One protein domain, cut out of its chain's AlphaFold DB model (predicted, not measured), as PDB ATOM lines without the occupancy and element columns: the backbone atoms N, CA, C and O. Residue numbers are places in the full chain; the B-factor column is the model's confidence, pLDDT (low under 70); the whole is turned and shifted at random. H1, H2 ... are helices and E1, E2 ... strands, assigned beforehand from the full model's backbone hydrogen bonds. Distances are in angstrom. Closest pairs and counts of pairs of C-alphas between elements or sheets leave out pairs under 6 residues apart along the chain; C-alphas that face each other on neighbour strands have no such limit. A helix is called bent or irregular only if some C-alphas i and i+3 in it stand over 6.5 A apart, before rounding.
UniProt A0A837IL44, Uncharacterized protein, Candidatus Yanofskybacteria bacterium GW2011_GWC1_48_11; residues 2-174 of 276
ATOM      1  N   LEU A   2     273.943 354.318 104.429       89.88
ATOM      2  CA  LEU A   2     274.842 355.288 103.790       89.88
ATOM      3  C   LEU A   2     274.195 356.669 103.625       89.88
ATOM      4  O   LEU A   2     274.796 357.662 104.022       89.88
ATOM      5  N   LYS A   3     272.955 356.730 103.121       91.44
ATOM      6  CA  LYS A   3     272.196 357.988 103.017       91.44
ATOM      7  C   LYS A   3     272.151 358.772 104.336       91.44
ATOM      8  O   LYS A   3     272.554 359.929 104.368       91.44
ATOM      9  N   GLU A   4     271.725 358.129 105.424       89.38
ATOM     10  CA  GLU A   4     271.612 358.759 106.749       89.38
ATOM     11  C   GLU A   4     272.969 359.264 107.261       89.38
ATOM     12  O   GLU A   4     273.068 360.360 107.821       89.38
ATOM     13  N   LEU A   5     274.035 358.485 107.046       90.00
ATOM     14  CA  LEU A   5     275.398 358.891 107.381       90.00
ATOM     15  C   LEU A   5     275.808 360.144 106.592       90.00
ATOM     16  O   LEU A   5     276.295 361.104 107.189       90.00
ATOM     17  N   VAL A   6     275.591 360.157 105.274       90.69
ATOM     18  CA  VAL A   6     275.921 361.298 104.406       90.69
ATOM     19  C   VAL A   6     275.135 362.539 104.819       90.69
ATOM     20  O   VAL A   6     275.726 363.603 104.982       90.69
ATOM     21  N   GLU A   7     273.829 362.417 105.046       90.00
ATOM     22  CA  GLU A   7     272.977 363.521 105.502       90.00
ATOM     23  C   GLU A   7     273.431 364.068 106.858       90.00
ATOM     24  O   GLU A   7     273.506 365.283 107.041       90.00
ATOM     25  N   SER A   8     273.824 363.190 107.783       88.00
ATOM     26  CA  SER A   8     274.351 363.594 109.089       88.00
ATOM     27  C   SER A   8     275.683 364.341 108.970       88.00
ATOM     28  O   SER A   8     275.895 365.340 109.655       88.00
ATOM     29  N   VAL A   9     276.568 363.898 108.073       87.31
ATOM     30  CA  VAL A   9     277.839 364.578 107.775       87.31
ATOM     31  C   VAL A   9     277.602 365.936 107.117       87.31
ATOM     32  O   VAL A   9     278.263 366.913 107.462       87.31
ATOM     33  N   LEU A  10     276.644 366.033 106.193       87.31
ATOM     34  CA  LEU A  10     276.276 367.301 105.561       87.31
ATOM     35  C   LEU A  10     275.651 368.278 106.563       87.31
ATOM     36  O   LEU A  10     275.971 369.466 106.515       87.31
ATOM     37  N   GLY A  11     274.818 367.787 107.486       84.06
ATOM     38  CA  GLY A  11     274.294 368.562 108.612       84.06
ATOM     39  C   GLY A  11     275.423 369.102 109.487       84.06
ATOM     40  O   GLY A  11     275.565 370.314 109.621       84.06
ATOM     41  N   TYR A  12     276.311 368.216 109.951       81.50
ATOM     42  CA  TYR A  12     277.496 368.600 110.722       81.50
ATOM     43  C   TYR A  12     278.320 369.684 110.010       81.50
ATOM     44  O   TYR A  12     278.626 370.721 110.595       81.50
ATOM     45  N   ASN A  13     278.632 369.487 108.726       81.75
ATOM     46  CA  ASN A  13     279.429 370.431 107.939       81.75
ATOM     47  C   ASN A  13     278.742 371.783 107.740       81.75
ATOM     48  O   ASN A  13     279.420 372.804 107.647       81.75
ATOM     49  N   LYS A  14     277.410 371.809 107.655       79.94
ATOM     50  CA  LYS A  14     276.634 373.048 107.567       79.94
ATOM     51  C   LYS A  14     276.725 373.837 108.873       79.94
ATOM     52  O   LYS A  14     276.976 375.045 108.834       79.94
ATOM     53  N   ASP A  15     276.574 373.149 109.998       74.81
ATOM     54  CA  ASP A  15     276.575 373.759 111.330       74.81
ATOM     55  C   ASP A  15     277.977 374.211 111.768       74.81
ATOM     56  O   ASP A  15     278.107 375.186 112.503       74.81
ATOM     57  N   HIS A  16     279.025 373.604 111.206       72.50
ATOM     58  CA  HIS A  16     280.428 373.958 111.452       72.50
ATOM     59  C   HIS A  16     281.094 374.684 110.264       72.50
ATOM     60  O   HIS A  16     282.321 374.736 110.146       72.50
ATOM     61  N   SER A  17     280.287 375.252 109.363       71.62
ATOM     62  CA  SER A  17     280.767 376.001 108.195       71.62
ATOM     63  C   SER A  17     281.332 377.383 108.572       71.62
ATOM     64  O   SER A  17     280.935 377.961 109.590       71.62
ATOM     65  N   PRO A  18     282.179 378.005 107.723       66.06
ATOM     66  CA  PRO A  18     282.776 379.303 108.018       66.06
ATOM     67  C   PRO A  18     281.713 380.396 108.016       66.06
ATOM     68  O   PRO A  18     281.802 381.348 108.778       66.06
ATOM     69  N   GLY A  19     280.688 380.259 107.165       67.31
ATOM     70  CA  GLY A  19     279.566 381.189 107.108       67.31
ATOM     71  C   GLY A  19     278.734 381.154 108.387       67.31
ATOM     72  O   GLY A  19     278.328 382.207 108.873       67.31
ATOM     73  N   LYS A  20     278.530 379.968 108.976       70.81
ATOM     74  CA  LYS A  20     277.855 379.837 110.270       70.81
ATOM     75  C   LYS A  20     278.707 380.422 111.399       70.81
ATOM     76  O   LYS A  20     278.185 381.220 112.172       70.81
ATOM     77  N   ALA A  21     280.003 380.105 111.439       65.31
ATOM     78  CA  ALA A  21     280.939 380.664 112.416       65.31
ATOM     79  C   ALA A  21     281.021 382.200 112.330       65.31
ATOM     80  O   ALA A  21     280.941 382.885 113.347       65.31
ATOM     81  N   LEU A  22     281.101 382.751 111.115       67.62
ATOM     82  CA  LEU A  22     281.082 384.194 110.875       67.62
ATOM     83  C   LEU A  22     279.752 384.818 111.304       67.62
ATOM     84  O   LEU A  22     279.755 385.847 111.969       67.62
ATOM     85  N   GLY A  23     278.622 384.196 110.960       68.25
ATOM     86  CA  GLY A  23     277.298 384.674 111.358       68.25
ATOM     87  C   GLY A  23     277.138 384.751 112.877       68.25
ATOM     88  O   GLY A  23     276.639 385.751 113.384       68.25
ATOM     89  N   VAL A  24     277.624 383.742 113.606       67.62
ATOM     90  CA  VAL A  24     277.648 383.755 115.077       67.62
ATOM     91  C   VAL A  24     278.584 384.838 115.603       67.62
ATOM     92  O   VAL A  24     278.177 385.612 116.461       67.62
ATOM     93  N   ALA A  25     279.798 384.962 115.058       65.44
ATOM     94  CA  ALA A  25     280.734 386.007 115.469       65.44
ATOM     95  C   ALA A  25     280.149 387.418 115.269       65.44
ATOM     96  O   ALA A  25     280.253 388.261 116.157       65.44
ATOM     97  N   MET A  26     279.485 387.667 114.136       66.12
ATOM     98  CA  MET A  26     278.814 388.940 113.860       66.12
ATOM     99  C   MET A  26     277.627 389.181 114.798       66.12
ATOM    100  O   MET A  26     277.487 390.286 115.314       66.12
ATOM    101  N   ALA A  27     276.800 388.166 115.062       67.19
ATOM    102  CA  ALA A  27     275.691 388.278 116.009       67.19
ATOM    103  C   ALA A  27     276.187 388.602 117.427       67.19
ATOM    104  O   ALA A  27     275.659 389.506 118.071       67.19
ATOM    105  N   SER A  28     277.251 387.937 117.883       65.56
ATOM    106  CA  SER A  28     277.867 388.206 119.184       65.56
ATOM    107  C   SER A  28     278.459 389.614 119.276       65.56
ATOM    108  O   SER A  28     278.358 390.238 120.328       65.56
ATOM    109  N   LEU A  29     279.029 390.148 118.187       66.75
ATOM    110  CA  LEU A  29     279.495 391.540 118.137       66.75
ATOM    111  C   LEU A  29     278.338 392.542 118.263       66.75
ATOM    112  O   LEU A  29     278.470 393.523 118.987       66.75
ATOM    113  N   ILE A  30     277.209 392.286 117.596       67.94
ATOM    114  CA  ILE A  30     276.016 393.147 117.660       67.94
ATOM    115  C   ILE A  30     275.413 393.134 119.070       67.94
ATOM    116  O   ILE A  30     275.131 394.190 119.628       67.94
ATOM    117  N   LEU A  31     275.260 391.955 119.678       67.50
ATOM    118  CA  LEU A  31     274.696 391.817 121.026       67.50
ATOM    119  C   LEU A  31     275.591 392.453 122.098       67.50
ATOM    120  O   LEU A  31     275.090 393.114 123.007       67.50
ATOM    121  N   ALA A  32     276.915 392.324 121.953       66.25
ATOM    122  CA  ALA A  32     277.874 392.966 122.846       66.25
ATOM    123  C   ALA A  32     277.807 394.505 122.782       66.25
ATOM    124  O   ALA A  32     277.954 395.160 123.813       66.25
ATOM    125  N   ASP A  33     277.562 395.083 121.600       67.38
ATOM    126  CA  ASP A  33     277.356 396.531 121.425       67.38
ATOM    127  C   ASP A  33     276.023 397.001 122.041       67.38
ATOM    128  O   ASP A  33     275.922 398.106 122.571       67.38
ATOM    129  N   MET A  34     275.016 396.122 122.063       73.25
ATOM    130  CA  MET A  34     273.711 396.368 122.688       73.25
ATOM    131  C   MET A  34     273.693 396.154 124.213       73.25
ATOM    132  O   MET A  34     272.663 396.375 124.850       73.25
ATOM    133  N   GLY A  35     274.819 395.763 124.823       62.19
ATOM    134  CA  GLY A  35     274.926 395.528 126.267       62.19
ATOM    135  C   GLY A  35     274.263 394.232 126.750       62.19
ATOM    136  O   GLY A  35     274.103 394.048 127.957       62.19
ATOM    137  N   GLU A  36     273.893 393.338 125.831       60.06
ATOM    138  CA  GLU A  36     273.353 392.016 126.142       60.06
ATOM    139  C   GLU A  36     274.493 390.993 126.265       60.06
ATOM    140  O   GLU A  36     275.494 391.042 125.543       60.06
ATOM    141  N   SER A  37     274.367 390.050 127.204       54.56
ATOM    142  CA  SER A  37     275.275 388.905 127.286       54.56
ATOM    143  C   SER A  37     275.132 388.079 126.007       54.56
ATOM    144  O   SER A  37     274.024 387.670 125.666       54.56
ATOM    145  N   GLY A  38     276.247 387.890 125.292       54.00
ATOM    146  CA  GLY A  38     276.284 387.228 123.987       54.00
ATOM    147  C   GLY A  38     275.661 385.830 123.986       54.00
ATOM    148  O   GLY A  38     275.457 385.230 125.037       54.00
ATOM    149  N   VAL A  39     275.371 385.320 122.784       52.28
ATOM    150  CA  VAL A  39     274.764 383.996 122.572       52.28
ATOM    151  C   VAL A  39     275.538 382.941 123.370       52.28
ATOM    152  O   VAL A  39     276.707 382.690 123.078       52.28
ATOM    153  N   GLU A  40     274.909 382.357 124.395       47.88
ATOM    154  CA  GLU A  40     275.525 381.286 125.178       47.88
ATOM    155  C   GLU A  40     275.795 380.079 124.268       47.88
ATOM    156  O   GLU A  40     274.908 379.484 123.660       47.88
ATOM    157  N   ASP A  41     277.079 379.750 124.181       51.00
ATOM    158  CA  ASP A  41     277.743 378.800 123.283       51.00
ATOM    159  C   ASP A  41     277.336 377.321 123.521       51.00
ATOM    160  O   ASP A  41     277.864 376.412 122.882       51.00
ATOM    161  N   GLU A  42     276.412 377.032 124.446       40.72
ATOM    162  CA  GLU A  42     276.033 375.657 124.806       40.72
ATOM    163  C   GLU A  42     275.158 374.981 123.746       40.72
ATOM    164  O   GLU A  42     275.385 373.813 123.419       40.72
ATOM    165  N   GLU A  43     274.219 375.705 123.132       42.00
ATOM    166  CA  GLU A  43     273.396 375.148 122.051       42.00
ATOM    167  C   GLU A  43     274.234 374.954 120.771       42.00
ATOM    168  O   GLU A  43     274.067 373.960 120.064       42.00
ATOM    169  N   PHE A  44     275.230 375.827 120.546       42.75
ATOM    170  CA  PHE A  44     276.195 375.740 119.441       42.75
ATOM    171  C   PHE A  44     277.147 374.538 119.579       42.75
ATOM    172  O   PHE A  44     277.479 373.890 118.589       42.75
ATOM    173  N   ARG A  45     277.527 374.174 120.812       41.94
ATOM    174  CA  ARG A  45     278.341 372.980 121.112       41.94
ATOM    175  C   ARG A  45     277.551 371.671 121.116       41.94
ATOM    176  O   ARG A  45     278.160 370.601 121.126       41.94
ATOM    177  N   SER A  46     276.218 371.728 121.120       39.91
ATOM    178  CA  SER A  46     275.360 370.542 121.269       39.91
ATOM    179  C   SER A  46     275.077 369.774 119.965       39.91
ATOM    180  O   SER A  46     274.437 368.721 119.981       39.91
ATOM    181  N   VAL A  47     275.596 370.229 118.826       43.97
ATOM    182  CA  VAL A  47     275.264 369.674 117.508       43.97
ATOM    183  C   VAL A  47     276.269 368.598 117.093       43.97
ATOM    184  O   VAL A  47     277.362 368.897 116.633       43.97
ATOM    185  N   ILE A  48     275.881 367.328 117.264       51.19
ATOM    186  CA  ILE A  48     276.545 366.120 116.738       51.19
ATOM    187  C   ILE A  48     278.079 366.164 116.865       51.19
ATOM    188  O   ILE A  48     278.799 366.456 115.918       51.19
ATOM    189  N   ASN A  49     278.615 365.779 118.026       65.88
ATOM    190  CA  ASN A  49     280.040 365.456 118.112       65.88
ATOM    191  C   ASN A  49     280.363 364.354 117.079       65.88
ATOM    192  O   ASN A  49     279.657 363.343 117.018       65.88
ATOM    193  N   LEU A  50     281.418 364.530 116.278       69.25
ATOM    194  CA  LEU A  50     281.908 363.540 115.308       69.25
ATOM    195  C   LEU A  50     282.043 362.141 115.941       69.25
ATOM    196  O   LEU A  50     281.675 361.144 115.327       69.25
ATOM    197  N   GLY A  51     282.438 362.076 117.219       71.00
ATOM    198  CA  GLY A  51     282.519 360.835 117.992       71.00
ATOM    199  C   GLY A  51     281.168 360.154 118.263       71.00
ATOM    200  O   GLY A  51     281.115 358.945 118.481       71.00
ATOM    201  N   THR A  52     280.051 360.886 118.231       74.88
ATOM    202  CA  THR A  52     278.696 360.309 118.271       74.88
ATOM    203  C   THR A  52     278.343 359.660 116.935       74.88
ATOM    204  O   THR A  52     277.772 358.570 116.934       74.88
ATOM    205  N   LEU A  53     278.719 360.277 115.806       77.12
ATOM    206  CA  LEU A  53     278.545 359.672 114.479       77.12
ATOM    207  C   LEU A  53     279.403 358.421 114.322       77.12
ATOM    208  O   LEU A  53     278.891 357.397 113.883       77.12
ATOM    209  N   GLU A  54     280.667 358.473 114.740       79.81
ATOM    210  CA  GLU A  54     281.555 357.307 114.730       79.81
ATOM    211  C   GLU A  54     281.006 356.167 115.586       79.81
ATOM    212  O   GLU A  54     281.033 355.017 115.163       79.81
ATOM    213  N   ARG A  55     280.450 356.459 116.768       83.75
ATOM    214  CA  ARG A  55     279.859 355.424 117.625       83.75
ATOM    215  C   ARG A  55     278.589 354.828 117.024       83.75
ATOM    216  O   ARG A  55     278.392 353.622 117.102       83.75
ATOM    217  N   ARG A  56     277.727 355.667 116.440       83.50
ATOM    218  CA  ARG A  56     276.446 355.240 115.858       83.50
ATOM    219  C   ARG A  56     276.635 354.451 114.564       83.50
ATOM    220  O   ARG A  56     275.925 353.482 114.337       83.50
ATOM    221  N   CYS A  57     277.575 354.870 113.722       87.44
ATOM    222  CA  CYS A  57     277.786 354.313 112.386       87.44
ATOM    223  C   CYS A  57     279.056 353.450 112.290       87.44
ATOM    224  O   CYS A  57     279.424 353.046 111.192       87.44
ATOM    225  N   GLY A  58     279.743 353.176 113.401       86.12
ATOM    226  CA  GLY A  58     281.075 352.563 113.410       86.12
ATOM    227  C   GLY A  58     281.133 351.160 112.813       86.12
ATOM    228  O   GLY A  58     282.054 350.863 112.054       86.12
ATOM    229  N   GLU A  59     280.143 350.310 113.107       90.56
ATOM    230  CA  GLU A  59     280.043 348.975 112.500       90.56
ATOM    231  C   GLU A  59     279.842 349.084 110.987       90.56
ATOM    232  O   GLU A  59     280.638 348.538 110.226       90.56
ATOM    233  N   PHE A  60     278.884 349.910 110.555       91.81
ATOM    234  CA  PHE A  60     278.631 350.178 109.140       91.81
ATOM    235  C   PHE A  60     279.877 350.709 108.409       91.81
ATOM    236  O   PHE A  60     280.236 350.208 107.346       91.81
ATOM    237  N   LEU A  61     280.583 351.690 108.981       91.94
ATOM    238  CA  LEU A  61     281.830 352.233 108.425       91.94
ATOM    239  C   LEU A  61     282.883 351.123 108.243       91.94
ATOM    240  O   LEU A  61     283.466 350.969 107.170       91.94
ATOM    241  N   LYS A  62     283.073 350.280 109.264       91.81
ATOM    242  CA  LYS A  62     284.046 349.178 109.250       91.81
ATOM    243  C   LYS A  62     283.709 348.080 108.232       91.81
ATOM    244  O   LYS A  62     284.626 347.516 107.619       91.81
ATOM    245  N   GLU A  63     282.429 347.750 108.087       92.81
ATOM    246  CA  GLU A  63     281.923 346.737 107.152       92.81
ATOM    247  C   GLU A  63     282.004 347.208 105.702       92.81
ATOM    248  O   GLU A  63     282.391 346.436 104.830       92.81
ATOM    249  N   THR A  64     281.739 348.493 105.461       91.25
ATOM    250  CA  THR A  64     281.769 349.100 104.121       91.25
ATOM    251  C   THR A  64     283.147 349.596 103.689       91.25
ATOM    252  O   THR A  64     283.307 350.022 102.551       91.25
ATOM    253  N   GLY A  65     284.164 349.537 104.556       91.25
ATOM    254  CA  GLY A  65     285.507 350.031 104.228       91.25
ATOM    255  C   GLY A  65     285.609 351.558 104.179       91.25
ATOM    256  O   GLY A  65     286.506 352.103 103.530       91.25
ATOM    257  N   LEU A  66     284.691 352.246 104.858       91.81
ATOM    258  CA  LEU A  66     284.638 353.695 104.982       91.81
ATOM    259  C   LEU A  66     285.185 354.138 106.344       91.81
ATOM    260  O   LEU A  66     285.129 353.407 107.331       91.81
ATOM    261  N   VAL A  67     285.677 355.370 106.429       89.88
ATOM    262  CA  VAL A  67     286.039 355.992 107.710       89.88
ATOM    263  C   VAL A  67     285.570 357.437 107.751       89.88
ATOM    264  O   VAL A  67     285.659 358.156 106.756       89.88
ATOM    265  N   LEU A  68     285.077 357.864 108.911       86.94
ATOM    266  CA  LEU A  68     284.789 359.266 109.178       86.94
ATOM    267  C   LEU A  68     286.071 359.945 109.673       86.94
ATOM    268  O   LEU A  68     286.760 359.406 110.532       86.94
ATOM    269  N   ARG A  69     286.417 361.112 109.128       81.56
ATOM    270  CA  ARG A  69     287.558 361.906 109.599       81.56
ATOM    271  C   ARG A  69     287.149 363.340 109.877       81.56
ATOM    272  O   ARG A  69     286.460 363.959 109.065       81.56
ATOM    273  N   ALA A  70     287.639 363.872 110.991       75.38
ATOM    274  CA  ALA A  70     287.631 365.302 111.250       75.38
ATOM    275  C   ALA A  70     288.762 365.978 110.466       75.38
ATOM    276  O   ALA A  70     289.904 365.518 110.467       75.38
ATOM    277  N   VAL A  71     288.446 367.094 109.824       71.31
ATOM    278  CA  VAL A  71     289.396 367.957 109.135       71.31
ATOM    279  C   VAL A  71     289.296 369.340 109.752       71.31
ATOM    280  O   VAL A  71     288.283 370.023 109.597       71.31
ATOM    281  N   SER A  72     290.345 369.750 110.463       62.41
ATOM    282  CA  SER A  72     290.475 371.108 110.977       62.41
ATOM    283  C   SER A  72     291.241 371.973 109.980       62.41
ATOM    284  O   SER A  72     292.292 371.590 109.464       62.41
ATOM    285  N   LYS A  73     290.706 373.158 109.681       54.97
ATOM    286  CA  LYS A  73     291.402 374.162 108.876       54.97
ATOM    287  C   LYS A  73     291.214 375.534 109.502       54.97
ATOM    288  O   LYS A  73     290.109 376.084 109.484       54.97
ATOM    289  N   THR A  74     292.292 376.103 110.031       52.78
ATOM    290  CA  THR A  74     292.308 377.493 110.496       52.78
ATOM    291  C   THR A  74     292.063 378.390 109.290       52.78
ATOM    292  O   THR A  74     292.823 378.361 108.323       52.78
ATOM    293  N   SER A  75     290.937 379.098 109.289       45.66
ATOM    294  CA  SER A  75     290.446 379.806 108.097       45.66
ATOM    295  C   SER A  75     290.472 381.323 108.232       45.66
ATOM    296  O   SER A  75     290.126 382.024 107.284       45.66
ATOM    297  N   GLY A  76     290.930 381.839 109.370       48.00
ATOM    298  CA  GLY A  76     291.170 383.260 109.563       48.00
ATOM    299  C   GLY A  76     291.175 383.662 111.031       48.00
ATOM    300  O   GLY A  76     290.876 382.864 111.922       48.00
ATOM    301  N   THR A  77     291.503 384.928 111.250       46.62
ATOM    302  CA  THR A  77     291.502 385.593 112.549       46.62
ATOM    303  C   THR A  77     290.356 386.597 112.577       46.62
ATOM    304  O   THR A  77     290.292 387.461 111.702       46.62
ATOM    305  N   VAL A  78     289.462 386.519 113.562       45.41
ATOM    306  CA  VAL A  78     288.488 387.597 113.800       45.41
ATOM    307  C   VAL A  78     289.114 388.592 114.762       45.41
ATOM    308  O   VAL A  78     289.451 388.245 115.895       45.41
ATOM    309  N   LEU A  79     289.276 389.832 114.303       39.88
ATOM    310  CA  LEU A  79     289.628 390.957 115.161       39.88
ATOM    311  C   LEU A  79     288.353 391.446 115.854       39.88
ATOM    312  O   LEU A  79     287.472 392.015 115.212       39.88
ATOM    313  N   SER A  80     288.253 391.218 117.161       43.41
ATOM    314  CA  SER A  80     287.295 391.934 118.006       43.41
ATOM    315  C   SER A  80     287.871 393.300 118.403       43.41
ATOM    316  O   SER A  80     289.086 393.465 118.522       43.41
ATOM    317  N   SER A  81     287.005 394.289 118.636       42.62
ATOM    318  CA  SER A  81     287.369 395.662 119.042       42.62
ATOM    319  C   SER A  81     288.057 395.757 120.416       42.62
ATOM    320  O   SER A  81     288.476 396.838 120.824       42.62
ATOM    321  N   ARG A  82     288.211 394.630 121.122       42.78
ATOM    322  CA  ARG A  82     288.962 394.483 122.373       42.78
ATOM    323  C   ARG A  82     289.855 393.244 122.305       42.78
ATOM    324  O   ARG A  82     289.470 392.191 122.797       42.78
ATOM    325  N   GLU A  83     291.009 393.378 121.648       40.19
ATOM    326  CA  GLU A  83     292.239 392.565 121.790       40.19
ATOM    327  C   GLU A  83     292.106 391.036 121.975       40.19
ATOM    328  O   GLU A  83     293.018 390.391 122.487       40.19
ATOM    329  N   THR A  84     291.022 390.412 121.514       38.66
ATOM    330  CA  THR A  84     290.885 388.954 121.531       38.66
ATOM    331  C   THR A  84     290.851 388.478 120.090       38.66
ATOM    332  O   THR A  84     289.853 388.634 119.383       38.66
ATOM    333  N   VAL A  85     292.001 387.967 119.654       41.91
ATOM    334  CA  VAL A  85     292.226 387.249 118.397       41.91
ATOM    335  C   VAL A  85     291.563 385.881 118.548       41.91
ATOM    336  O   VAL A  85     292.119 384.983 119.173       41.91
ATOM    337  N   GLY A  86     290.350 385.731 118.019       44.31
ATOM    338  CA  GLY A  86     289.713 384.422 117.897       44.31
ATOM    339  C   GLY A  86     290.159 383.755 116.600       44.31
ATOM    340  O   GLY A  86     289.907 384.294 115.517       44.31
ATOM    341  N   GLU A  87     290.823 382.602 116.679       46.47
ATOM    342  CA  GLU A  87     291.043 381.753 115.507       46.47
ATOM    343  C   GLU A  87     289.719 381.092 115.106       46.47
ATOM    344  O   GLU A  87     289.102 380.381 115.901       46.47
ATOM    345  N   ILE A  88     289.280 381.297 113.860       48.47
ATOM    346  CA  ILE A  88     288.198 380.487 113.293       48.47
ATOM    347  C   ILE A  88     288.818 379.163 112.851       48.47
ATOM    348  O   ILE A  88     289.353 379.031 111.742       48.47
ATOM    349  N   THR A  89     288.736 378.170 113.728       49.03
ATOM    350  CA  THR A  89     289.038 376.784 113.385       49.03
ATOM    351  C   THR A  89     287.794 376.174 112.768       49.03
ATOM    352  O   THR A  89     286.842 375.841 113.469       49.03
ATOM    353  N   ASN A  90     287.782 376.019 111.446       55.00
ATOM    354  CA  ASN A  90     286.703 375.277 110.821       55.00
ATOM    355  C   ASN A  90     286.932 373.784 111.049       55.00
ATOM    356  O   ASN A  90     288.011 373.281 110.728       55.00
ATOM    357  N   ALA A  91     285.923 373.085 111.555       64.81
ATOM    358  CA  ALA A  91     285.938 371.640 111.720       64.81
ATOM    359  C   ALA A  91     284.926 371.024 110.754       64.81
ATOM    360  O   ALA A  91     283.731 371.252 110.882       64.81
ATOM    361  N   TYR A  92     285.394 370.225 109.801       74.88
ATOM    362  CA  TYR A  92     284.523 369.495 108.880       74.88
ATOM    363  C   TYR A  92     284.687 368.000 109.069       74.88
ATOM    364  O   TYR A  92     285.768 367.518 109.393       74.88
ATOM    365  N   ALA A  93     283.618 367.265 108.820       80.00
ATOM    366  CA  ALA A  93     283.624 365.826 108.698       80.00
ATOM    367  C   ALA A  93     283.733 365.439 107.219       80.00
ATOM    368  O   ALA A  93     283.031 365.986 106.361       80.00
ATOM    369  N   ARG A  94     284.581 364.459 106.914       83.31
ATOM    370  CA  ARG A  94     284.609 363.795 105.607       83.31
ATOM    371  C   ARG A  94     284.532 362.286 105.766       83.31
ATOM    372  O   ARG A  94     284.900 361.754 106.810       83.31
ATOM    373  N   ILE A  95     284.073 361.622 104.714       87.75
ATOM    374  CA  ILE A  95     284.043 360.165 104.618       87.75
ATOM    375  C   ILE A  95     285.080 359.761 103.570       87.75
ATOM    376  O   ILE A  95     284.961 360.184 102.418       87.75
ATOM    377  N   ASP A  96     286.062 358.963 103.984       87.56
ATOM    378  CA  ASP A  96     287.126 358.435 103.128       87.56
ATOM    379  C   ASP A  96     286.889 356.944 102.848       87.56
ATOM    380  O   ASP A  96     286.447 356.204 103.730       87.56
ATOM    381  N   ILE A  97     287.235 356.498 101.639       89.94
ATOM    382  CA  ILE A  97     287.305 355.074 101.287       89.94
ATOM    383  C   ILE A  97     288.708 354.586 101.659       89.94
ATOM    384  O   ILE A  97     289.690 355.056 101.087       89.94
ATOM    385  N   VAL A  98     288.804 353.676 102.630       90.38
ATOM    386  CA  VAL A  98     290.083 353.106 103.114       90.38
ATOM    387  C   VAL A  98     290.243 351.623 102.794       90.38
ATOM    388  O   VAL A  98     291.331 351.078 102.946       90.38
ATOM    389  N   ASP A  99     289.166 350.965 102.365       92.00
ATOM    390  CA  ASP A  99     289.187 349.613 101.816       92.00
ATOM    391  C   ASP A  99     288.189 349.554 100.657       92.00
ATOM    392  O   ASP A  99     286.987 349.332 100.842       92.00
ATOM    393  N   TRP A 100     288.688 349.790  99.441       92.38
ATOM    394  CA  TRP A 100     287.832 349.829  98.257       92.38
ATOM    395  C   TRP A 100     287.136 348.490  97.993       92.38
ATOM    396  O   TRP A 100     286.047 348.479  97.426       92.38
ATOM    397  N   ARG A 101     287.721 347.357  98.411       94.88
ATOM    398  CA  ARG A 101     287.144 346.027  98.164       94.88
ATOM    399  C   ARG A 101     285.860 345.855  98.957       94.88
ATOM    400  O   ARG A 101     284.852 345.439  98.396       94.88
ATOM    401  N   LYS A 102     285.880 346.221 100.239       95.06
ATOM    402  CA  LYS A 102     284.674 346.234 101.078       95.06
ATOM    403  C   LYS A 102     283.624 347.197 100.549       95.06
ATOM    404  O   LYS A 102     282.448 346.846 100.519       95.06
ATOM    405  N   PHE A 103     284.049 348.371 100.087       94.50
ATOM    406  CA  PHE A 103     283.117 349.347  99.538       94.50
ATOM    407  C   PHE A 103     282.442 348.828  98.265       94.50
ATOM    408  O   PHE A 103     281.226 348.922  98.135       94.50
ATOM    409  N   VAL A 104     283.194 348.189  97.365       93.56
ATOM    410  CA  VAL A 104     282.634 347.526  96.178       93.56
ATOM    411  C   VAL A 104     281.675 346.404  96.564       93.56
ATOM    412  O   VAL A 104     280.590 346.334  95.996       93.56
ATOM    413  N   VAL A 105     282.024 345.560  97.543       94.56
ATOM    414  CA  VAL A 105     281.115 344.510  98.036       94.56
ATOM    415  C   VAL A 105     279.811 345.126  98.541       94.56
ATOM    416  O   VAL A 105     278.745 344.689  98.122       94.56
ATOM    417  N   TYR A 106     279.887 346.188  99.346       94.62
ATOM    418  CA  TYR A 106     278.712 346.927  99.805       94.62
ATOM    419  C   TYR A 106     277.862 347.447  98.636       94.62
ATOM    420  O   TYR A 106     276.662 347.181  98.585       94.62
ATOM    421  N   LEU A 107     278.473 348.125  97.657       93.38
ATOM    422  CA  LEU A 107     277.771 348.592  96.456       93.38
ATOM    423  C   LEU A 107     277.125 347.430  95.689       93.38
ATOM    424  O   LEU A 107     276.074 347.593  95.069       93.38
ATOM    425  N   GLN A 108     277.746 346.250  95.727       90.25
ATOM    426  CA  GLN A 108     277.275 345.058  95.042       90.25
ATOM    427  C   GLN A 108     276.059 344.407  95.705       90.25
ATOM    428  O   GLN A 108     275.159 343.973  94.975       90.25
ATOM    429  N   THR A 109     276.023 344.364  97.040       89.56
ATOM    430  CA  THR A 109     275.037 343.613  97.830       89.56
ATOM    431  C   THR A 109     273.921 344.471  98.420       89.56
ATOM    432  O   THR A 109     272.772 344.038  98.439       89.56
ATOM    433  N   GLU A 110     274.245 345.670  98.903       83.81
ATOM    434  CA  GLU A 110     273.380 346.495  99.765       83.81
ATOM    435  C   GLU A 110     273.319 347.973  99.341       83.81
ATOM    436  O   GLU A 110     272.687 348.789 100.015       83.81
ATOM    437  N   GLY A 111     273.990 348.336  98.244       79.00
ATOM    438  CA  GLY A 111     274.105 349.714  97.778       79.00
ATOM    439  C   GLY A 111     272.747 350.380  97.558       79.00
ATOM    440  O   GLY A 111     271.964 349.948  96.710       79.00
ATOM    441  N   ASP A 112     272.483 351.469  98.288       87.94
ATOM    442  CA  ASP A 112     271.322 352.324  98.051       87.94
ATOM    443  C   ASP A 112     271.661 353.363  96.968       87.94
ATOM    444  O   ASP A 112     272.517 354.220  97.149       87.94
ATOM    445  N   ALA A 113     271.004 353.313  95.805       89.38
ATOM    446  CA  ALA A 113     271.347 354.215  94.694       89.38
ATOM    447  C   ALA A 113     271.312 355.701  95.108       89.38
ATOM    448  O   ALA A 113     272.190 356.477  94.742       89.38
ATOM    449  N   GLU A 114     270.337 356.087  95.937       91.00
ATOM    450  CA  GLU A 114     270.208 357.456  96.441       91.00
ATOM    451  C   GLU A 114     271.331 357.849  97.416       91.00
ATOM    452  O   GLU A 114     271.895 358.937  97.299       91.00
ATOM    453  N   GLY A 115     271.684 356.986  98.377       91.44
ATOM    454  CA  GLY A 115     272.745 357.295  99.337       91.44
ATOM    455  C   GLY A 115     274.125 357.269  98.691       91.44
ATOM    456  O   GLY A 115     274.963 358.111  99.017       91.44
ATOM    457  N   VAL A 116     274.338 356.393  97.707       92.50
ATOM    458  CA  VAL A 116     275.540 356.382  96.864       92.50
ATOM    459  C   VAL A 116     275.625 357.648  96.010       92.50
ATOM    460  O   VAL A 116     276.677 358.285  96.000       92.50
ATOM    461  N   ALA A 117     274.539 358.072  95.358       91.56
ATOM    462  CA  ALA A 117     274.503 359.329  94.602       91.56
ATOM    463  C   ALA A 117     274.839 360.536  95.495       91.56
ATOM    464  O   ALA A 117     275.690 361.360  95.150       91.56
ATOM    465  N   LEU A 118     274.247 360.604  96.693       91.50
ATOM    466  CA  LEU A 118     274.557 361.637  97.682       91.50
ATOM    467  C   LEU A 118     276.024 361.588  98.121       91.50
ATOM    468  O   LEU A 118     276.688 362.626  98.148       91.50
ATOM    469  N   PHE A 119     276.549 360.404  98.433       91.88
ATOM    470  CA  PHE A 119     277.945 360.226  98.820       91.88
ATOM    471  C   PHE A 119     278.896 360.704  97.714       91.88
ATOM    472  O   PHE A 119     279.771 361.535  97.975       91.88
ATOM    473  N   LEU A 120     278.696 360.248  96.474       90.69
ATOM    474  CA  LEU A 120     279.531 360.629  95.338       90.69
ATOM    475  C   LEU A 120     279.426 362.128  95.043       90.69
ATOM    476  O   LEU A 120     280.438 362.828  95.016       90.69
ATOM    477  N   GLY A 121     278.211 362.642  94.861       86.88
ATOM    478  CA  GLY A 121     277.976 364.008  94.401       86.88
ATOM    479  C   GLY A 121     278.228 365.083  95.457       86.88
ATOM    480  O   GLY A 121     278.653 366.189  95.116       86.88
ATOM    481  N   LYS A 122     277.975 364.792  96.740       88.19
ATOM    482  CA  LYS A 122     278.055 365.792  97.822       88.19
ATOM    483  C   LYS A 122     279.287 365.660  98.701       88.19
ATOM    484  O   LYS A 122     279.671 366.659  99.304       88.19
ATOM    485  N   LEU A 123     279.916 364.486  98.769       86.62
ATOM    486  CA  LEU A 123     281.109 364.282  99.591       86.62
ATOM    487  C   LEU A 123     282.337 363.943  98.747       86.62
ATOM    488  O   LEU A 123     283.287 364.722  98.765       86.62
ATOM    489  N   LEU A 124     282.338 362.847  97.986       87.25
ATOM    490  CA  LEU A 124     283.550 362.372  97.310       87.25
ATOM    491  C   LEU A 124     284.031 363.327  96.206       87.25
ATOM    492  O   LEU A 124     285.181 363.765  96.214       87.25
ATOM    493  N   MET A 125     283.154 363.706  95.273       85.81
ATOM    494  CA  MET A 125     283.527 364.588  94.165       85.81
ATOM    495  C   MET A 125     283.964 365.981  94.645       85.81
ATOM    496  O   MET A 125     284.992 366.468  94.170       85.81
ATOM    497  N   PRO A 126     283.285 366.634  95.612       81.88
ATOM    498  CA  PRO A 126     283.776 367.884  96.196       81.88
ATOM    499  C   PRO A 126     285.119 367.759  96.926       81.88
ATOM    500  O   PRO A 126     285.916 368.702  96.882       81.88
ATOM    501  N   GLN A 127     285.406 366.618  97.566       79.50
ATOM    502  CA  GLN A 127     286.715 366.361  98.176       79.50
ATOM    503  C   GLN A 127     287.823 366.317  97.120       79.50
ATOM    504  O   GLN A 127     288.853 366.968  97.295       79.50
ATOM    505  N   ILE A 128     287.584 365.632  95.996       78.75
ATOM    506  CA  ILE A 128     288.518 365.611  94.864       78.75
ATOM    507  C   ILE A 128     288.640 367.011  94.240       78.75
ATOM    508  O   ILE A 128     289.733 367.453  93.883       78.75
ATOM    509  N   HIS A 129     287.526 367.738  94.120       74.69
ATOM    510  CA  HIS A 129     287.482 368.970  93.348       74.69
ATOM    511  C   HIS A 129     287.852 370.248  94.087       74.69
ATOM    512  O   HIS A 129     288.332 371.141  93.399       74.69
ATOM    513  N   PHE A 130     287.643 370.420  95.396       64.56
ATOM    514  CA  PHE A 130     287.708 371.769  95.992       64.56
ATOM    515  C   PHE A 130     288.229 371.849  97.431       64.56
ATOM    516  O   PHE A 130     289.052 372.719  97.709       64.56
ATOM    517  N   ALA A 131     287.745 371.015  98.355       49.25
ATOM    518  CA  ALA A 131     287.738 371.429  99.763       49.25
ATOM    519  C   ALA A 131     288.888 370.858 100.621       49.25
ATOM    520  O   ALA A 131     289.506 371.601 101.388       49.25
ATOM    521  N   TYR A 132     289.228 369.573 100.463       53.25
ATOM    522  CA  TYR A 132     290.180 368.860 101.332       53.25
ATOM    523  C   TYR A 132     290.826 367.717 100.566       53.25
ATOM    524  O   TYR A 132     290.504 366.563 100.851       53.25
ATOM    525  N   ALA A 133     291.666 368.049  99.574       55.72
ATOM    526  CA  ALA A 133     292.353 367.076  98.723       55.72
ATOM    527  C   ALA A 133     292.642 365.783  99.516       55.72
ATOM    528  O   ALA A 133     293.230 365.886 100.603       55.72
ATOM    529  N   PRO A 134     292.138 364.613  99.071       58.78
ATOM    530  CA  PRO A 134     292.352 363.362  99.783       58.78
ATOM    531  C   PRO A 134     293.832 363.187 100.142       58.78
ATOM    532  O   PRO A 134     294.704 363.722  99.451       58.78
ATOM    533  N   THR A 135     294.137 362.468 101.231       64.75
ATOM    534  CA  THR A 135     295.549 362.118 101.470       64.75
ATOM    535  C   THR A 135     296.040 361.268 100.306       64.75
ATOM    536  O   THR A 135     295.236 360.643  99.611       64.75
ATOM    537  N   GLU A 136     297.350 361.243 100.082       65.06
ATOM    538  CA  GLU A 136     297.939 360.429  99.019       65.06
ATOM    539  C   GLU A 136     297.493 358.961  99.128       65.06
ATOM    540  O   GLU A 136     297.106 358.369  98.126       65.06
ATOM    541  N   GLU A 137     297.399 358.411 100.345       65.81
ATOM    542  CA  GLU A 137     296.909 357.042 100.561       65.81
ATOM    543  C   GLU A 137     295.436 356.863 100.164       65.81
ATOM    544  O   GLU A 137     295.092 355.884  99.510       65.81
ATOM    545  N   VAL A 138     294.559 357.814 100.511       68.44
ATOM    546  CA  VAL A 138     293.134 357.751 100.128       68.44
ATOM    547  C   VAL A 138     292.985 357.887  98.614       68.44
ATOM    548  O   VAL A 138     292.185 357.184  98.003       68.44
ATOM    549  N   PHE A 139     293.782 358.750  97.982       71.69
ATOM    550  CA  PHE A 139     293.829 358.837  96.526       71.69
ATOM    551  C   PHE A 139     294.256 357.512  95.892       71.69
ATOM    552  O   PHE A 139     293.613 357.067  94.944       71.69
ATOM    553  N   LEU A 140     295.297 356.867  96.420       72.88
ATOM    554  CA  LEU A 140     295.774 355.577  95.923       72.88
ATOM    555  C   LEU A 140     294.718 354.479  96.063       72.88
ATOM    556  O   LEU A 140     294.549 353.696  95.130       72.88
ATOM    557  N   GLU A 141     293.973 354.437  97.167       81.19
ATOM    558  CA  GLU A 141     292.880 353.474  97.357       81.19
ATOM    559  C   GLU A 141     291.745 353.687  96.346       81.19
ATOM    560  O   GLU A 141     291.326 352.741  95.671       81.19
ATOM    561  N   ILE A 142     291.297 354.937  96.164       78.81
ATOM    562  CA  ILE A 142     290.260 355.280  95.177       78.81
ATOM    563  C   ILE A 142     290.746 354.937  93.761       78.81
ATOM    564  O   ILE A 142     289.979 354.402  92.969       78.81
ATOM    565  N   VAL A 143     292.014 355.192  93.421       80.88
ATOM    566  CA  VAL A 143     292.575 354.828  92.105       80.88
ATOM    567  C   VAL A 143     292.658 353.316  91.924       80.88
ATOM    568  O   VAL A 143     292.315 352.815  90.852       80.88
ATOM    569  N   SER A 144     293.092 352.592  92.956       84.38
ATOM    570  CA  SER A 144     293.305 351.141  92.910       84.38
ATOM    571  C   SER A 144     292.000 350.364  92.738       84.38
ATOM    572  O   SER A 144     291.984 349.355  92.039       84.38
ATOM    573  N   GLY A 145     290.912 350.838  93.349       87.12
ATOM    574  CA  GLY A 145     289.577 350.241  93.238       87.12
ATOM    575  C   GLY A 145     288.614 350.953  92.297       87.12
ATOM    576  O   GLY A 145     287.467 350.530  92.163       87.12
ATOM    577  N   GLY A 146     289.044 352.051  91.675       87.31
ATOM    578  CA  GLY A 146     288.146 353.030  91.070       87.31
ATOM    579  C   GLY A 146     287.262 352.477  89.961       87.31
ATOM    580  O   GLY A 146     286.077 352.791  89.928       87.31
ATOM    581  N   ASP A 147     287.801 351.611  89.101       92.19
ATOM    582  CA  ASP A 147     287.026 351.028  87.996       92.19
ATOM    583  C   ASP A 147     285.906 350.122  88.523       92.19
ATOM    584  O   ASP A 147     284.772 350.212  88.062       92.19
ATOM    585  N   ALA A 148     286.192 349.316  89.550       93.44
ATOM    586  CA  ALA A 148     285.201 348.446  90.178       93.44
ATOM    587  C   ALA A 148     284.128 349.245  90.940       93.44
ATOM    588  O   ALA A 148     282.963 348.855  90.961       93.44
ATOM    589  N   ILE A 149     284.504 350.380  91.545       92.69
ATOM    590  CA  ILE A 149     283.553 351.309  92.172       92.69
ATOM    591  C   ILE A 149     282.641 351.928  91.109       92.69
ATOM    592  O   ILE A 149     281.428 351.965  91.301       92.69
ATOM    593  N   VAL A 150     283.205 352.402  89.993       94.06
ATOM    594  CA  VAL A 150     282.433 352.989  88.887       94.06
ATOM    595  C   VAL A 150     281.458 351.965  88.316       94.06
ATOM    596  O   VAL A 150     280.268 352.253  88.267       94.06
ATOM    597  N   GLU A 151     281.921 350.756  87.993       94.81
ATOM    598  CA  GLU A 151     281.075 349.678  87.467       94.81
ATOM    599  C   GLU A 151     279.932 349.326  88.433       94.81
ATOM    600  O   GLU A 151     278.769 349.197  88.036       94.81
ATOM    601  N   ALA A 152     280.231 349.221  89.733       93.50
ATOM    602  CA  ALA A 152     279.215 348.943  90.740       93.50
ATOM    603  C   ALA A 152     278.173 350.073  90.840       93.50
ATOM    604  O   ALA A 152     276.981 349.783  90.962       93.50
ATOM    605  N   CYS A 153     278.593 351.337  90.746       93.44
ATOM    606  CA  CYS A 153     277.704 352.502  90.751       93.44
ATOM    607  C   CYS A 153     276.867 352.622  89.466       93.44
ATOM    608  O   CYS A 153     275.683 352.950  89.538       93.44
ATOM    609  N   GLU A 154     277.442 352.318  88.300       93.75
ATOM    610  CA  GLU A 154     276.723 352.282  87.020       93.75
ATOM    611  C   GLU A 154     275.616 351.226  87.042       93.75
ATOM    612  O   GLU A 154     274.480 351.507  86.658       93.75
ATOM    613  N   ARG A 155     275.903 350.039  87.589       93.94
ATOM    614  CA  ARG A 155     274.904 348.980  87.799       93.94
ATOM    615  C   ARG A 155     273.766 349.419  88.731       93.94
ATOM    616  O   ARG A 155     272.638 348.964  88.560       93.94
ATOM    617  N   LEU A 156     274.046 350.295  89.699       92.88
ATOM    618  CA  LEU A 156     273.038 350.898  90.581       92.88
ATOM    619  C   LEU A 156     272.258 352.051  89.919       92.88
ATOM    620  O   LEU A 156     271.310 352.556  90.518       92.88
ATOM    621  N   GLY A 157     272.626 352.476  88.706       91.75
ATOM    622  CA  GLY A 157     271.984 353.588  88.002       91.75
ATOM    623  C   GLY A 157     272.361 354.971  88.542       91.75
ATOM    624  O   GLY A 157     271.594 355.920  88.387       91.75
ATOM    625  N   VAL A 158     273.521 355.099  89.192       93.38
ATOM    626  CA  VAL A 158     273.986 356.361  89.783       93.38
ATOM    627  C   VAL A 158     274.675 357.219  88.719       93.38
ATOM    628  O   VAL A 158     275.746 356.868  88.227       93.38
ATOM    629  N   ALA A 159     274.084 358.366  88.379       92.06
ATOM    630  CA  ALA A 159     274.576 359.243  87.310       92.06
ATOM    631  C   ALA A 159     275.973 359.831  87.600       92.06
ATOM    632  O   ALA A 159     276.770 360.051  86.689       92.06
ATOM    633  N   GLU A 160     276.302 360.053  88.874       91.19
ATOM    634  CA  GLU A 160     277.598 360.563  89.322       91.19
ATOM    635  C   GLU A 160     278.765 359.612  88.998       91.19
ATOM    636  O   GLU A 160     279.915 360.057  88.957       91.19
ATOM    637  N   ALA A 161     278.490 358.331  88.715       91.44
ATOM    638  CA  ALA A 161     279.503 357.350  88.327       91.44
ATOM    639  C   ALA A 161     280.272 357.775  87.067       91.44
ATOM    640  O   ALA A 161     281.489 357.599  87.000       91.44
ATOM    641  N   THR A 162     279.596 358.414  86.105       91.06
ATOM    642  CA  THR A 162     280.222 358.889  84.864       91.06
ATOM    643  C   THR A 162     281.289 359.953  85.131       91.06
ATOM    644  O   THR A 162     282.384 359.895  84.568       91.06
ATOM    645  N   GLU A 163     281.008 360.921  86.011       89.19
ATOM    646  CA  GLU A 163     281.993 361.956  86.351       89.19
ATOM    647  C   GLU A 163     283.140 361.373  87.188       89.19
ATOM    648  O   GLU A 163     284.297 361.734  86.960       89.19
ATOM    649  N   LEU A 164     282.853 360.435  88.100       89.94
ATOM    650  CA  LEU A 164     283.892 359.721  88.844       89.94
ATOM    651  C   LEU A 164     284.827 358.957  87.892       89.94
ATOM    652  O   LEU A 164     286.044 359.111  87.985       89.94
ATOM    653  N   GLY A 165     284.277 358.203  86.936       91.44
ATOM    654  CA  GLY A 165     285.050 357.469  85.930       91.44
ATOM    655  C   GLY A 165     285.926 358.385  85.076       91.44
ATOM    656  O   GLY A 165     287.113 358.112  84.877       91.44
ATOM    657  N   LYS A 166     285.392 359.537  84.650       89.94
ATOM    658  CA  LYS A 166     286.170 360.562  83.940       89.94
ATOM    659  C   LYS A 166     287.339 361.074  84.783       89.94
ATOM    660  O   LYS A 166     288.462 361.166  84.289       89.94
ATOM    661  N   VAL A 167     287.095 361.398  86.051       88.06
ATOM    662  CA  VAL A 167     288.135 361.901  86.958       88.06
ATOM    663  C   VAL A 167     289.200 360.844  87.245       88.06
ATOM    664  O   VAL A 167     290.385 361.174  87.244       88.06
ATOM    665  N   LEU A 168     288.816 359.579  87.413       88.75
ATOM    666  CA  LEU A 168     289.750 358.466  87.584       88.75
ATOM    667  C   LEU A 168     290.616 358.239  86.346       88.75
ATOM    668  O   LEU A 168     291.826 358.068  86.473       88.75
ATOM    669  N   SER A 169     290.023 358.292  85.153       89.94
ATOM    670  CA  SER A 169     290.758 358.194  83.888       89.94
ATOM    671  C   SER A 169     291.811 359.301  83.765       89.94
ATOM    672  O   SER A 169     292.982 359.027  83.505       89.94
ATOM    673  N   ILE A 170     291.425 360.546  84.057       89.00
ATOM    674  CA  ILE A 170     292.325 361.707  84.063       89.00
ATOM    675  C   ILE A 170     293.436 361.556  85.111       89.00
ATOM    676  O   ILE A 170     294.585 361.933  84.872       89.00
ATOM    677  N   MET A 171     293.104 361.001  86.277       85.38
ATOM    678  CA  MET A 171     294.068 360.749  87.342       85.38
ATOM    679  C   MET A 171     295.107 359.708  86.930       85.38
ATOM    680  O   MET A 171     296.300 359.970  87.055       85.38
ATOM    681  N   LYS A 172     294.670 358.583  86.353       86.31
ATOM    682  CA  LYS A 172     295.549 357.545  85.790       86.31
ATOM    683  C   LYS A 172     296.425 358.078  84.657       86.31
ATOM    684  O   LYS A 172     297.561 357.643  84.505       86.31
ATOM    685  N   ALA A 173     295.916 359.039  83.892       88.25
ATOM    686  CA  ALA A 173     296.669 359.702  82.838       88.25
ATOM    687  C   ALA A 173     297.666 360.762  83.354       88.25
ATOM    688  O   ALA A 173     298.446 361.287  82.567       88.25
ATOM    689  N   GLY A 174     297.689 361.074  84.656       86.88
ATOM    690  CA  GLY A 174     298.736 361.895  85.271       86.88
ATOM    691  C   GLY A 174     298.595 363.409  85.075       86.88
ATOM    692  O   GLY A 174     299.582 364.131  85.214       86.88
TER     693      GLY A 174
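What this domain is: This is residues 2 to 174 of the 276 residues of an uncharacterized protein of Candidatus Yanofskybacteria bacterium GW2011_GWC1_48_11 (UniProt A0A837IL44). A long hairpin of two strands, E1 and E2, reaches out from a head of helices, H5 to H8, at one end. H1 and then H2 run outward one after the other beside the hairpin, and the chain comes back through a stretch with short H3 and through H4 to E1. In the head H5, H7b and H8 are nearly side by side, with H7 bent, and H6 lies between H1 and H8, touching both. The printed part has 173 residues, with helices H1 to H4, then E1 and E2, then H5 to H8; the two strands form an antiparallel sheet, and the class is mostly helix. The whole is loose, with a radius of gyration of the C-alphas of 19.2 A, and elongated, spanning 60 by 36 by 25 A.

How they stand to each other: H1, residues 2 to 15, is close to but not clearly touching H2, residues 18 to 33, at a shallow tilt of 34 degrees, only just short of steep, the same way; their closest C-alphas, Lys 14 and Lys 20, are 7.4 A apart. H3, residues 42 to 45, is apart from H2. H4, residues 50 to 64, is irregular, with C-alphas 56 and 59 at 8.0 A; it only just touches H1, with 3 pairs of C-alphas within 8 A, the closest Leu 5 and Cys 57 at 7.2 A. E1, residues 66 to 79, and E2, residues 85 to 97, are an antiparallel hairpin at 162 degrees; N 67 and O 96, at 2.9 A, and N 88 and O 76, at 3.0 A, are within hydrogen-bond range. The closest C-alphas of H1 and E2 are Asn 13 and Tyr 92, 5.3 A apart; those of H4 and E1 are Leu 61 and Val 67, 5.7 A apart. H5, residues 100 to 109, touches residues 63 to 64 of H4, about perpendicular at 77 degrees, with Thr 64 and Phe 103 closest at 4.8 A. H6, residues 113 to 129, is only just irregular, with C-alphas 122 and 125 at 6.7 A; it touches residues 2 to 6 of H1 at a steep tilt of 45 degrees, Lys 3 and Gly 115 closest at 3.8 A. H7, residues 136 to 155, was assigned as one helix by its hydrogen bonds but is bent, with C-alphas 144 and 147 at 8.0 A; its arms H7a, 136 to 144, and H7b, 147 to 155, stand at 60 degrees. H7b touches H5 at a shallow tilt of 17 degrees, the same way, with Val 104 and Ile 149 closest at 5.6 A. H8, residues 160 to 172, forms a helical hairpin with H7b, opposite ways at 16 degrees, Val 150 and Ala 161 closest at 5.3 A; its residues 160 to 164 touch H6, Gly 121 and Glu 160 closest at 6.1 A. Every O i to N i+4 pair is within hydrogen-bond range in H1, H2, H5, H7a, H7b and H8, but 9 of 11 are in H4 and 10 of 13 in H6, and H3 is too short for such a pair.

Where its parts are: H1 begins at C-alpha 2, (274.842, 355.288, 103.790), and is 20.0 A long; H2 is 22.5 A and H4 18.3 A. E1 runs 38.9 A to C-alpha 79 at (289.628, 390.957, 115.161), and E2 returns over 36.8 A. H6 is 21.9 A long, and H8 runs 18.5 A to C-alpha 172 at (295.549, 357.545, 85.790).

The domain as a whole: The two C-alphas farthest apart, Gly 35 and Arg 155, are 60.4 A apart. The printed part has no cut and no long link. The mean pLDDT of the printed part is 75.9; residues 18 to 19, 21 to 33, 35 to 50, 72 to 91 and 130 to 138 are under 70.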